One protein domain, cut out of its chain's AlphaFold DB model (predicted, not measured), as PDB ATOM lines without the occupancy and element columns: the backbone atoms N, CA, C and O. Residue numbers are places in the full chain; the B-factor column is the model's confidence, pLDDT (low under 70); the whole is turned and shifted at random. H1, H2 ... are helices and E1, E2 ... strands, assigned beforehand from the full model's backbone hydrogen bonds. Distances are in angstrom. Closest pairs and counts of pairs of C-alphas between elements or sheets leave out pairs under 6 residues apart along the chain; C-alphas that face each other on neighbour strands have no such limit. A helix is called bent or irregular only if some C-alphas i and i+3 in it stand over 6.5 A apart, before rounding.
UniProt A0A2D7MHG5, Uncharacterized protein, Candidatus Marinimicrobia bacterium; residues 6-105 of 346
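What this domain is: This is residues 6 to 105 of the 346 residues of an uncharacterized protein of Candidatus Marinimicrobia bacterium (UniProt A0A2D7MHG5). A twisted sheet of five strands, curled like part of a barrel, wraps partly round H1 and H4, which pack on one face in two layers, helices over a sheet; short H2 only grazes the sheet, and short H3 is off it. Strand E5 bends by 66 degrees at residue 96. The 100 printed residues, of mixed class, include four named helices and five named strands, along the chain E1 H1 H2 H3 E2 E3 H4 E4 E5; the antiparallel sheet runs E2 E3 E1 E5 E4. It is compact, with a radius of gyration of the C-alphas of 12.7 A, and spans 34 by 27 by 22 A.

Where its parts are: Find C-alpha 6 at (246.359, 218.415, 162.019); E1 runs from there to residue 14, 26.3 A. Next come H1, residues 22 to 32, 15.5 A; H2, 39 to 42; H3, 45 to 48; E2, 55 to 60; E3, 63 to 69; H4, 70 to 80, 16.8 A; and E4, 85 to 87. E5, residues 92 to 105, 35.9 A, ends at C-alpha 105, (243.852, 218.229, 157.016).

How they stand to each other: Look at N 9 and O 101, 2.8 A, for E1 and E5; N 10 and O 66, 2.8 A, for E3 and E1; N 58 and O 65, 2.8 A, for hairpin E2 and E3; and N 86 and O 93, 2.8 A, for hairpin E4 and E5. H4 is over E3 and E1 at a height over the sheet of 7.0 A; its closest C-alphas to E1 are Leu 73 and Val 8, 6.0 A. H1 is on the same face, and its closest C-alphas to E2 are Pro 22 and Lys 58, 5.5 A. H1 and H2 touch at C-alphas Ile 30 and Val 39, 5.4 A. H3 is apart from H1 and H4. Every O i to N i+4 pair is within hydrogen-bond range in H1, but 3 of 7 in H4, with 4 of 8 O i to N i+3 pairs; H2 and H3 are too short for O i to N i+4 pairs. H3 is irregular, C-alphas 45 and 48 being 7.5 A apart, and H4 only just, C-alphas 71 and 74 being 7.0 A apart.

The domain as a whole: The C-alphas of Asn 90 and Asn 105 are the two farthest apart, 40.4 A. The printed part has no cut, no link is long, and no printed residue is under 70 in pLDDT.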
ATOM      1  N   LYS A   6     247.489 218.539 161.110       94.00
ATOM      2  CA  LYS A   6     246.359 218.415 162.019       94.00
ATOM      3  C   LYS A   6     246.260 219.659 162.899       94.00
ATOM      4  O   LYS A   6     247.288 220.237 163.284       94.00
ATOM      5  N   SER A   7     245.041 220.020 163.264       96.19
ATOM      6  CA  SER A   7     244.747 221.026 164.279       96.19
ATOM      7  C   SER A   7     243.634 220.548 165.202       96.19
ATOM      8  O   SER A   7     242.885 219.623 164.885       96.19
ATOM      9  N   VAL A   8     243.549 221.177 166.366       98.00
ATOM     10  CA  VAL A   8     242.466 220.952 167.313       98.00
ATOM     11  C   VAL A   8     242.028 222.272 167.920       98.00
ATOM     12  O   VAL A   8     242.857 223.134 168.224       98.00
ATOM     13  N   VAL A   9     240.728 222.431 168.120       98.25
ATOM     14  CA  VAL A   9     240.135 223.573 168.809       98.25
ATOM     15  C   VAL A   9     239.302 223.035 169.959       98.25
ATOM     16  O   VAL A   9     238.320 222.333 169.750       98.25
ATOM     17  N   LEU A  10     239.703 223.379 171.175       98.56
ATOM     18  CA  LEU A  10     238.947 223.133 172.390       98.56
ATOM     19  C   LEU A  10     238.143 224.389 172.725       98.56
ATOM     20  O   LEU A  10     238.729 225.443 172.988       98.56
ATOM     21  N   LYS A  11     236.817 224.275 172.737       98.38
ATOM     22  CA  LYS A  11     235.916 225.314 173.240       98.38
ATOM     23  C   LYS A  11     235.454 224.943 174.637       98.38
ATOM     24  O   LYS A  11     235.034 223.811 174.860       98.38
ATOM     25  N   LEU A  12     235.527 225.889 175.564       98.06
ATOM     26  CA  LEU A  12     235.035 225.702 176.927       98.06
ATOM     27  C   LEU A  12     233.738 226.484 177.110       98.06
ATOM     28  O   LEU A  12     233.733 227.711 176.982       98.06
ATOM     29  N   ASN A  13     232.672 225.768 177.459       97.00
ATOM     30  CA  ASN A  13     231.390 226.354 177.818       97.00
ATOM     31  C   ASN A  13     231.335 226.511 179.336       97.00
ATOM     32  O   ASN A  13     231.421 225.534 180.087       97.00
ATOM     33  N   THR A  14     231.217 227.753 179.783       97.75
ATOM     34  CA  THR A  14     231.193 228.116 181.199       97.75
ATOM     35  C   THR A  14     229.794 228.508 181.649       97.75
ATOM     36  O   THR A  14     228.964 228.923 180.845       97.75
ATOM     37  N   ASP A  15     229.563 228.436 182.957       97.81
ATOM     38  CA  ASP A  15     228.323 228.842 183.632       97.81
ATOM     39  C   ASP A  15     227.906 230.302 183.391       97.81
ATOM     40  O   ASP A  15     226.747 230.665 183.582       97.81
ATOM     41  N   LYS A  16     228.848 231.150 182.976       96.56
ATOM     42  CA  LYS A  16     228.630 232.564 182.669       96.56
ATOM     43  C   LYS A  16     229.607 233.068 181.602       96.56
ATOM     44  O   LYS A  16     230.663 232.453 181.416       96.56
ATOM     45  N   PRO A  17     229.314 234.203 180.938       97.00
ATOM     46  CA  PRO A  17     230.176 234.731 179.887       97.00
ATOM     47  C   PRO A  17     231.548 235.202 180.393       97.00
ATOM     48  O   PRO A  17     231.669 235.905 181.403       97.00
ATOM     49  N   VAL A  18     232.608 234.847 179.669       96.44
ATOM     50  CA  VAL A  18     234.002 235.107 180.044       96.44
ATOM     51  C   VAL A  18     234.470 236.458 179.510       96.44
ATOM     52  O   VAL A  18     235.053 236.577 178.433       96.44
ATOM     53  N   ARG A  19     234.315 237.497 180.334       95.12
ATOM     54  CA  ARG A  19     234.874 238.842 180.093       95.12
ATOM     55  C   ARG A  19     236.279 238.984 180.675       95.12
ATOM     56  O   ARG A  19     236.531 239.783 181.576       95.12
ATOM     57  N   LYS A  20     237.199 238.144 180.202       95.31
ATOM     58  CA  LYS A  20     238.625 238.174 180.572       95.31
ATOM     59  C   LYS A  20     239.479 238.386 179.329       95.31
ATOM     60  O   LYS A  20     238.973 238.446 178.217       95.31
ATOM     61  N   THR A  21     240.785 238.525 179.511       94.75
ATOM     62  CA  THR A  21     241.748 238.545 178.403       94.75
ATOM     63  C   THR A  21     242.360 237.158 178.200       94.75
ATOM     64  O   THR A  21     242.515 236.406 179.170       94.75
ATOM     65  N   PRO A  22     242.821 236.813 176.983       95.88
ATOM     66  CA  PRO A  22     243.551 235.564 176.764       95.88
ATOM     67  C   PRO A  22     244.783 235.411 177.658       95.88
ATOM     68  O   PRO A  22     245.154 234.303 178.031       95.88
ATOM     69  N   TYR A  23     245.408 236.526 178.036       93.56
ATOM     70  CA  TYR A  23     246.526 236.541 178.973       93.56
ATOM     71  C   TYR A  23     246.119 236.097 180.380       93.56
ATOM     72  O   TYR A  23     246.786 235.253 180.975       93.56
ATOM     73  N   GLN A  24     245.000 236.614 180.893       96.25
ATOM     74  CA  GLN A  24     244.464 236.193 182.187       96.25
ATOM     75  C   GLN A  24     244.109 234.705 182.177       96.25
ATOM     76  O   GLN A  24     244.476 234.002 183.115       96.25
ATOM     77  N   VAL A  25     243.472 234.216 181.103       97.12
ATOM     78  CA  VAL A  25     243.154 232.787 180.951       97.12
ATOM     79  C   VAL A  25     244.438 231.962 180.999       97.12
ATOM     80  O   VAL A  25     244.553 231.066 181.825       97.12
ATOM     81  N   LYS A  26     245.463 232.314 180.211       96.06
ATOM     82  CA  LYS A  26     246.774 231.643 180.276       96.06
ATOM     83  C   LYS A  26     247.353 231.626 181.688       96.06
ATOM     84  O   LYS A  26     247.883 230.604 182.105       96.06
ATOM     85  N   GLY A  27     247.231 232.732 182.421       96.00
ATOM     86  CA  GLY A  27     247.659 232.824 183.814       96.00
ATOM     87  C   GLY A  27     246.981 231.787 184.712       96.00
ATOM     88  O   GLY A  27     247.668 231.136 185.495       96.00
ATOM     89  N   VAL A  28     245.666 231.585 184.565       96.75
ATOM     90  CA  VAL A  28     244.930 230.522 185.277       96.75
ATOM     91  C   VAL A  28     245.504 229.152 184.930       96.75
ATOM     92  O   VAL A  28     245.840 228.387 185.832       96.75
ATOM     93  N   PHE A  29     245.706 228.869 183.639       96.56
ATOM     94  CA  PHE A  29     246.231 227.572 183.211       96.56
ATOM     95  C   PHE A  29     247.629 227.293 183.769       96.56
ATOM     96  O   PHE A  29     247.889 226.216 184.297       96.56
ATOM     97  N   ILE A  30     248.518 228.286 183.716       96.31
ATOM     98  CA  ILE A  30     249.885 228.175 184.238       96.31
ATOM     99  C   ILE A  30     249.886 227.946 185.755       96.31
ATOM    100  O   ILE A  30     250.737 227.215 186.255       96.31
ATOM    101  N   ARG A  31     248.956 228.556 186.501       95.81
ATOM    102  CA  ARG A  31     248.889 228.407 187.962       95.81
ATOM    103  C   ARG A  31     248.260 227.090 188.404       95.81
ATOM    104  O   ARG A  31     248.780 226.489 189.340       95.81
ATOM    105  N   HIS A  32     247.155 226.674 187.787       95.25
ATOM    106  CA  HIS A  32     246.348 225.548 188.279       95.25
ATOM    107  C   HIS A  32     246.728 224.212 187.644       95.25
ATOM    108  O   HIS A  32     246.544 223.173 188.265       95.25
ATOM    109  N   PHE A  33     247.329 224.229 186.453       95.25
ATOM    110  CA  PHE A  33     247.676 223.022 185.703       95.25
ATOM    111  C   PHE A  33     249.190 222.882 185.512       95.25
ATOM    112  O   PHE A  33     249.644 222.441 184.465       95.25
ATOM    113  N   LYS A  34     249.995 223.268 186.514       93.56
ATOM    114  CA  LYS A  34     251.472 223.370 186.430       93.56
ATOM    115  C   LYS A  34     252.172 222.145 185.827       93.56
ATOM    116  O   LYS A  34     253.179 222.313 185.146       93.56
ATOM    117  N   ASN A  35     251.639 220.948 186.072       94.31
ATOM    118  CA  ASN A  35     252.220 219.675 185.633       94.31
ATOM    119  C   ASN A  35     251.687 219.200 184.269       94.31
ATOM    120  O   ASN A  35     252.098 218.153 183.779       94.31
ATOM    121  N   GLU A  36     250.771 219.948 183.654       97.06
ATOM    122  CA  GLU A  36     250.135 219.576 182.397       97.06
ATOM    123  C   GLU A  36     250.947 220.036 181.185       97.06
ATOM    124  O   GLU A  36     251.556 221.112 181.167       97.06
ATOM    125  N   LEU A  37     250.889 219.241 180.114       96.62
ATOM    126  CA  LEU A  37     251.667 219.444 178.884       96.62
ATOM    127  C   LEU A  37     251.387 220.788 178.190       96.62
ATOM    128  O   LEU A  37     252.211 221.278 177.415       96.62
ATOM    129  N   ILE A  38     250.233 221.400 178.465       96.88
ATOM    130  CA  ILE A  38     249.849 222.703 177.916       96.88
ATOM    131  C   ILE A  38     250.649 223.865 178.514       96.88
ATOM    132  O   ILE A  38     250.879 224.866 177.833       96.88
ATOM    133  N   VAL A  39     251.135 223.754 179.752       96.62
ATOM    134  CA  VAL A  39     251.779 224.880 180.446       96.62
ATOM    135  C   VAL A  39     253.070 225.348 179.764       96.62
ATOM    136  O   VAL A  39     253.171 226.553 179.505       96.62
ATOM    137  N   PRO A  40     254.015 224.468 179.366       95.25
ATOM    138  CA  PRO A  40     255.194 224.869 178.587       95.25
ATOM    139  C   PRO A  40     254.869 225.569 177.255       95.25
ATOM    140  O   PRO A  40     255.681 226.343 176.736       95.25
ATOM    141  N   MET A  41     253.683 225.315 176.690       95.56
ATOM    142  CA  MET A  41     253.211 225.962 175.461       95.56
ATOM    143  C   MET A  41     252.646 227.370 175.709       95.56
ATOM    144  O   MET A  41     252.617 228.187 174.789       95.56
ATOM    145  N   LEU A  42     252.224 227.680 176.939       94.88
ATOM    146  CA  LEU A  42     251.576 228.948 177.299       94.88
ATOM    147  C   LEU A  42     252.485 229.914 178.071       94.88
ATOM    148  O   LEU A  42     252.344 231.131 177.922       94.88
ATOM    149  N   ASN A  43     253.423 229.399 178.870       91.88
ATOM    150  CA  ASN A  43     254.289 230.208 179.738       91.88
ATOM    151  C   ASN A  43     255.453 230.893 178.991       91.88
ATOM    152  O   ASN A  43     256.050 231.841 179.499       91.88
ATOM    153  N   GLY A  44     255.733 230.473 177.755       87.94
ATOM    154  CA  GLY A  44     256.799 231.020 176.920       87.94
ATOM    155  C   GLY A  44     258.107 230.227 176.940       87.94
ATOM    156  O   GLY A  44     259.038 230.634 176.244       87.94
ATOM    157  N   SER A  45     258.178 229.088 177.638       90.00
ATOM    158  CA  SER A  45     259.353 228.202 177.636       90.00
ATOM    159  C   SER A  45     259.784 227.817 176.217       90.00
ATOM    160  O   SER A  45     260.973 227.783 175.914       90.00
ATOM    161  N   ASN A  46     258.823 227.631 175.308       90.19
ATOM    162  CA  ASN A  46     259.086 227.222 173.927       90.19
ATOM    163  C   ASN A  46     259.351 228.374 172.934       90.19
ATOM    164  O   ASN A  46     259.472 228.117 171.739       90.19
ATOM    165  N   ARG A  47     259.492 229.634 173.380       83.56
ATOM    166  CA  ARG A  47     259.705 230.797 172.480       83.56
ATOM    167  C   ARG A  47     260.985 230.733 171.645       83.56
ATOM    168  O   ARG A  47     261.049 231.318 170.574       83.56
ATOM    169  N   HIS A  48     262.014 230.054 172.143       86.31
ATOM    170  CA  HIS A  48     263.267 229.866 171.409       86.31
ATOM    171  C   HIS A  48     263.151 228.775 170.330       86.31
ATOM    172  O   HIS A  48     263.950 228.742 169.397       86.31
ATOM    173  N   LYS A  49     262.163 227.882 170.471       89.69
ATOM    174  CA  LYS A  49     261.925 226.749 169.577       89.69
ATOM    175  C   LYS A  49     260.917 227.094 168.484       89.69
ATOM    176  O   LYS A  49     261.137 226.723 167.335       89.69
ATOM    177  N   PHE A  50     259.849 227.807 168.842       90.81
ATOM    178  CA  PHE A  50     258.757 228.155 167.937       90.81
ATOM    179  C   PHE A  50     258.574 229.671 167.854       90.81
ATOM    180  O   PHE A  50     258.329 230.331 168.866       90.81
ATOM    181  N   LEU A  51     258.648 230.207 166.637       92.00
ATOM    182  CA  LEU A  51     258.315 231.601 166.340       92.00
ATOM    183  C   LEU A  51     256.798 231.804 166.272       92.00
ATOM    184  O   LEU A  51     256.299 232.868 166.637       92.00
ATOM    185  N   TYR A  52     256.063 230.774 165.842       95.06
ATOM    186  CA  TYR A  52     254.605 230.770 165.826       95.06
ATOM    187  C   TYR A  52     254.054 229.854 166.931       95.06
ATOM    188  O   TYR A  52     254.414 228.672 166.979       95.06
ATOM    189  N   PRO A  53     253.182 230.358 167.825       95.12
ATOM    190  CA  PRO A  53     252.723 229.603 168.985       95.12
ATOM    191  C   PRO A  53     251.929 228.357 168.578       95.12
ATOM    192  O   PRO A  53     250.925 228.450 167.872       95.12
ATOM    193  N   ARG A  54     252.359 227.196 169.087       96.25
ATOM    194  CA  ARG A  54     251.692 225.899 168.877       96.25
ATOM    195  C   ARG A  54     250.402 225.739 169.671       96.25
ATOM    196  O   ARG A  54     249.545 224.968 169.264       96.25
ATOM    197  N   VAL A  55     250.259 226.488 170.765       97.94
ATOM    198  CA  VAL A  55     249.000 226.617 171.498       97.94
ATOM    199  C   VAL A  55     248.619 228.087 171.595       97.94
ATOM    200  O   VAL A  55     249.418 228.935 172.008       97.94
ATOM    201  N   GLN A  56     247.385 228.397 171.217       97.81
ATOM    202  CA  GLN A  56     246.824 229.741 171.268       97.81
ATOM    203  C   GLN A  56     245.589 229.736 172.151       97.81
ATOM    204  O   GLN A  56     244.811 228.794 172.127       97.81
ATOM    205  N   VAL A  57     245.411 230.805 172.919       98.19
ATOM    206  CA  VAL A  57     244.193 231.033 173.696       98.19
ATOM    207  C   VAL A  57     243.524 232.254 173.104       98.19
ATOM    208  O   VAL A  57     244.198 233.269 172.899       98.19
ATOM    209  N   LYS A  58     242.232 232.146 172.822       98.19
ATOM    210  CA  LYS A  58     241.385 233.204 172.282       98.19
ATOM    211  C   LYS A  58     240.129 233.299 173.141       98.19
ATOM    212  O   LYS A  58     239.737 232.328 173.784       98.19
ATOM    213  N   ILE A  59     239.532 234.481 173.168       97.44
ATOM    214  CA  ILE A  59     238.214 234.691 173.762       97.44
ATOM    215  C   ILE A  59     237.351 235.249 172.649       97.44
ATOM    216  O   ILE A  59     237.655 236.316 172.121       97.44
ATOM    217  N   LEU A  60     236.353 234.474 172.244       96.81
ATOM    218  CA  LEU A  60     235.497 234.747 171.096       96.81
ATOM    219  C   LEU A  60     234.063 234.552 171.563       96.81
ATOM    220  O   LEU A  60     233.774 233.533 172.184       96.81
ATOM    221  N   ASN A  61     233.194 235.532 171.316       94.88
ATOM    222  CA  ASN A  61     231.801 235.518 171.780       94.88
ATOM    223  C   ASN A  61     231.681 235.161 173.274       94.88
ATOM    224  O   ASN A  61     230.894 234.306 173.662       94.88
ATOM    225  N   GLU A  62     232.537 235.781 174.097       96.38
ATOM    226  CA  GLU A  62     232.610 235.565 175.551       96.38
ATOM    227  C   GLU A  62     232.874 234.101 175.977       96.38
ATOM    228  O   GLU A  62     232.662 233.738 177.131       96.38
ATOM    229  N   GLN A  63     233.400 233.263 175.081       97.38
ATOM    230  CA  GLN A  63     233.799 231.879 175.346       97.38
ATOM    231  C   GLN A  63     235.309 231.696 175.175       97.38
ATOM    232  O   GLN A  63     235.962 232.422 174.419       97.38
ATOM    233  N   ILE A  64     235.883 230.710 175.869       98.25
ATOM    234  CA  ILE A  64     237.318 230.409 175.794       98.25
ATOM    235  C   ILE A  64     237.567 229.381 174.695       98.25
ATOM    236  O   ILE A  64     237.008 228.288 174.714       98.25
ATOM    237  N   TYR A  65     238.479 229.725 173.792       98.62
ATOM    238  CA  TYR A  65     238.959 228.859 172.723       98.62
ATOM    239  C   TYR A  65     240.443 228.580 172.942       98.62
ATOM    240  O   TYR A  65     241.240 229.506 173.138       98.62
ATOM    241  N   ILE A  66     240.828 227.310 172.874       98.56
ATOM    242  CA  ILE A  66     242.214 226.859 172.961       98.56
ATOM    243  C   ILE A  66     242.535 226.091 171.686       98.56
ATOM    244  O   ILE A  66     241.968 225.038 171.424       98.56
ATOM    245  N   ILE A  67     243.441 226.635 170.882       98.44
ATOM    246  CA  ILE A  67     243.796 226.095 169.572       98.44
ATOM    247  C   ILE A  67     245.155 225.420 169.679       98.44
ATOM    248  O   ILE A  67     246.121 226.063 170.097       98.44
ATOM    249  N   GLY A  68     245.234 224.151 169.291       97.81
ATOM    250  CA  GLY A  68     246.453 223.357 169.204       97.81
ATOM    251  C   GLY A  68     246.834 223.085 167.751       97.81
ATOM    252  O   GLY A  68     246.013 222.635 166.956       97.81
ATOM    253  N   LEU A  69     248.094 223.337 167.404       96.00
ATOM    254  CA  LEU A  69     248.666 223.083 166.080       96.00
ATOM    255  C   LEU A  69     249.911 222.221 166.227       96.00
ATOM    256  O   LEU A  69     250.750 222.522 167.080       96.00
ATOM    257  N   LYS A  70     250.060 221.193 165.386       93.56
ATOM    258  CA  LYS A  70     251.193 220.252 165.433       93.56
ATOM    259  C   LYS A  70     251.522 219.788 166.860       93.56
ATOM    260  O   LYS A  70     250.737 219.076 167.475       93.56
ATOM    261  N   GLU A  71     252.653 220.219 167.421       95.44
ATOM    262  CA  GLU A  71     253.100 219.854 168.769       95.44
ATOM    263  C   GLU A  71     252.125 220.300 169.873       95.44
ATOM    264  O   GLU A  71     252.197 219.804 170.994       95.44
ATOM    265  N   GLY A  72     251.213 221.225 169.570       96.75
ATOM    266  CA  GLY A  72     250.146 221.676 170.456       96.75
ATOM    267  C   GLY A  72     248.911 220.773 170.503       96.75
ATOM    268  O   GLY A  72     248.075 221.007 171.368       96.75
ATOM    269  N   LEU A  73     248.783 219.750 169.644       96.94
ATOM    270  CA  LEU A  73     247.598 218.875 169.621       96.94
ATOM    271  C   LEU A  73     247.394 218.131 170.940       96.94
ATOM    272  O   LEU A  73     246.390 218.324 171.620       96.94
ATOM    273  N   ILE A  74     248.374 217.304 171.310       97.62
ATOM    274  CA  ILE A  74     248.315 216.480 172.524       97.62
ATOM    275  C   ILE A  74     248.146 217.357 173.778       97.62
ATOM    276  O   ILE A  74     247.270 217.056 174.594       97.62
ATOM    277  N   PRO A  75     248.893 218.471 173.946       97.75
ATOM    278  CA  PRO A  75     248.662 219.395 175.052       97.75
ATOM    279  C   PRO A  75     247.228 219.918 175.182       97.75
ATOM    280  O   PRO A  75     246.742 220.055 176.300       97.75
ATOM    281  N   VAL A  76     246.549 220.219 174.070       98.31
ATOM    282  CA  VAL A  76     245.178 220.753 174.097       98.31
ATOM    283  C   VAL A  76     244.144 219.657 174.346       98.31
ATOM    284  O   VAL A  76     243.235 219.857 175.145       98.31
ATOM    285  N   ILE A  77     244.297 218.484 173.733       97.94
ATOM    286  CA  ILE A  77     243.377 217.357 173.950       97.94
ATOM    287  C   ILE A  77     243.457 216.877 175.407       97.94
ATOM    288  O   ILE A  77     242.439 216.746 176.079       97.94
ATOM    289  N   SER A  78     244.673 216.692 175.932       97.19
ATOM    290  CA  SER A  78     244.891 216.144 177.282       97.19
ATOM    291  C   SER A  78     244.375 217.023 178.425       97.19
ATOM    292  O   SER A  78     244.144 216.511 179.522       97.19
ATOM    293  N   ILE A  79     244.198 218.331 178.196       96.88
ATOM    294  CA  ILE A  79     243.683 219.241 179.223       96.88
ATOM    295  C   ILE A  79     242.151 219.301 179.244       96.88
ATOM    296  O   ILE A  79     241.592 219.642 180.283       96.88
ATOM    297  N   ALA A  80     241.471 218.959 178.143       95.56
ATOM    298  CA  ALA A  80     240.043 219.220 177.937       95.56
ATOM    299  C   ALA A  80     239.159 218.720 179.092       95.56
ATOM    300  O   ALA A  80     238.415 219.496 179.690       95.56
ATOM    301  N   GLU A  81     239.310 217.455 179.482       94.56
ATOM    302  CA  GLU A  81     238.502 216.858 180.550       94.56
ATOM    303  C   GLU A  81     238.890 217.335 181.953       94.56
ATOM    304  O   GLU A  81     238.064 217.283 182.871       94.56
ATOM    305  N   LYS A  82     240.124 217.822 182.126       96.19
ATOM    306  CA  LYS A  82     240.688 218.234 183.419       96.19
ATOM    307  C   LYS A  82     240.246 219.635 183.833       96.19
ATOM    308  O   LYS A  82     240.219 219.943 185.025       96.19
ATOM    309  N   VAL A  83     239.891 220.500 182.878       95.94
ATOM    310  CA  VAL A  83     239.421 221.857 183.189       95.94
ATOM    311  C   VAL A  83     237.969 221.813 183.649       95.94
ATOM    312  O   VAL A  83     237.050 221.919 182.847       95.94
ATOM    313  N   LYS A  84     237.757 221.683 184.961       96.69
ATOM    314  CA  LYS A  84     236.415 221.787 185.564       96.69
ATOM    315  C   LYS A  84     236.087 223.187 186.069       96.69
ATOM    316  O   LYS A  84     234.925 223.568 186.117       96.69
ATOM    317  N   LYS A  85     237.109 223.957 186.445       96.19
ATOM    318  CA  LYS A  85     236.950 225.263 187.085       96.19
ATOM    319  C   LYS A  85     238.091 226.198 186.710       96.19
ATOM    320  O   LYS A  85     239.250 225.784 186.647       96.19
ATOM    321  N   LEU A  86     237.770 227.463 186.470       96.88
ATOM    322  CA  LEU A  86     238.718 228.512 186.103       96.88
ATOM    323  C   LEU A  86     238.625 229.661 187.101       96.88
ATOM    324  O   LEU A  86     237.743 230.511 187.001       96.88
ATOM    325  N   ASP A  87     239.545 229.677 188.061       95.88
ATOM    326  CA  ASP A  87     239.596 230.685 189.120       95.88
ATOM    327  C   ASP A  87     240.593 231.816 188.787       95.88
ATOM    328  O   ASP A  87     241.802 231.614 188.616       95.88
ATOM    329  N   PHE A  88     240.055 233.029 188.658       94.44
ATOM    330  CA  PHE A  88     240.789 234.261 188.364       94.44
ATOM    331  C   PHE A  88     241.075 235.099 189.623       94.44
ATOM    332  O   PHE A  88     241.539 236.234 189.500       94.44
ATOM    333  N   GLY A  89     240.806 234.566 190.815       92.56
ATOM    334  CA  GLY A  89     240.950 235.198 192.127       92.56
ATOM    335  C   GLY A  89     239.733 236.034 192.511       92.56
ATOM    336  O   GLY A  89     239.163 235.854 193.578       92.56
ATOM    337  N   ASN A  90     239.307 236.935 191.623       91.56
ATOM    338  CA  ASN A  90     238.144 237.795 191.867       91.56
ATOM    339  C   ASN A  90     236.815 237.196 191.377       91.56
ATOM    340  O   ASN A  90     235.747 237.701 191.700       91.56
ATOM    341  N   ILE A  91     236.889 236.176 190.524       94.88
ATOM    342  CA  ILE A  91     235.740 235.488 189.943       94.88
ATOM    343  C   ILE A  91     236.175 234.096 189.510       94.88
ATOM    344  O   ILE A  91     237.301 233.907 189.036       94.88
ATOM    345  N   THR A  92     235.244 233.157 189.592       96.69
ATOM    346  CA  THR A  92     235.471 231.782 189.172       96.69
ATOM    347  C   THR A  92     234.396 231.338 188.204       96.69
ATOM    348  O   THR A  92     233.231 231.682 188.389       96.69
ATOM    349  N   PHE A  93     234.792 230.592 187.179       97.75
ATOM    350  CA  PHE A  93     233.898 230.014 186.179       97.75
ATOM    351  C   PHE A  93     233.908 228.499 186.321       97.75
ATOM    352  O   PHE A  93     234.990 227.904 186.366       97.75
ATOM    353  N   ASP A  94     232.733 227.892 186.366       97.94
ATOM    354  CA  ASP A  94     232.593 226.441 186.322       97.94
ATOM    355  C   ASP A  94     232.405 226.028 184.855       97.94
ATOM    356  O   ASP A  94     231.608 226.616 184.119       97.94
ATOM    357  N   VAL A  95     233.195 225.055 184.397       97.69
ATOM    358  CA  VAL A  95     233.123 224.534 183.026       97.69
ATOM    359  C   VAL A  95     232.039 223.468 182.988       97.69
ATOM    360  O   VAL A  95     232.199 222.388 183.554       97.69
ATOM    361  N   GLN A  96     230.930 223.783 182.325       97.12
ATOM    362  CA  GLN A  96     229.760 222.910 182.229       97.12
ATOM    363  C   GLN A  96     229.956 221.824 181.171       97.12
ATOM    364  O   GLN A  96     229.588 220.670 181.370       97.12
ATOM    365  N   SER A  97     230.542 222.200 180.038       97.19
ATOM    366  CA  SER A  97     230.852 221.293 178.938       97.19
ATOM    367  C   SER A  97     232.031 221.821 178.129       97.19
ATOM    368  O   SER A  97     232.457 222.972 178.276       97.19
ATOM    369  N   PHE A  98     232.574 220.972 177.268       97.81
ATOM    370  CA  PHE A  98     233.570 221.369 176.289       97.81
ATOM    371  C   PHE A  98     233.268 220.725 174.938       97.81
ATOM    372  O   PHE A  98     232.624 219.681 174.868       97.81
ATOM    373  N   GLU A  99     233.757 221.348 173.873       98.06
ATOM    374  CA  GLU A  99     233.700 220.822 172.512       98.06
ATOM    375  C   GLU A  99     235.127 220.700 171.973       98.06
ATOM    376  O   GLU A  99     235.919 221.640 172.086       98.06
ATOM    377  N   LEU A 100     235.452 219.547 171.390       97.56
ATOM    378  CA  LEU A 100     236.705 219.305 170.680       97.56
ATOM    379  C   LEU A 100     236.419 219.234 169.182       97.56
ATOM    380  O   LEU A 100     235.752 218.318 168.710       97.56
ATOM    381  N   LEU A 101     236.948 220.201 168.440       96.56
ATOM    382  CA  LEU A 101     236.903 220.222 166.984       96.56
ATOM    383  C   LEU A 101     238.277 219.856 166.445       96.56
ATOM    384  O   LEU A 101     239.210 220.659 166.507       96.56
ATOM    385  N   GLU A 102     238.406 218.643 165.926       95.12
ATOM    386  CA  GLU A 102     239.631 218.175 165.287       95.12
ATOM    387  C   GLU A 102     239.542 218.342 163.772       95.12
ATOM    388  O   GLU A 102     238.583 217.898 163.140       95.12
ATOM    389  N   SER A 103     240.582 218.922 163.178       92.31
ATOM    390  CA  SER A 103     240.778 218.894 161.733       92.31
ATOM    391  C   SER A 103     241.999 218.051 161.404       92.31
ATOM    392  O   SER A 103     243.090 218.240 161.950       92.31
ATOM    393  N   LYS A 104     241.813 217.085 160.503       86.94
ATOM    394  CA  LYS A 104     242.881 216.171 160.077       86.94
ATOM    395  C   LYS A 104     243.784 216.785 159.011       86.94
ATOM    396  O   LYS A 104     244.936 216.376 158.908       86.94
ATOM    397  N   ASN A 105     243.242 217.710 158.228       84.06
ATOM    398  CA  ASN A 105     243.852 218.229 157.016       84.06
ATOM    399  C   ASN A 105     243.591 219.731 156.937       84.06
ATOM    400  O   ASN A 105     242.638 220.176 156.309       84.06
TER     401      ASN A 105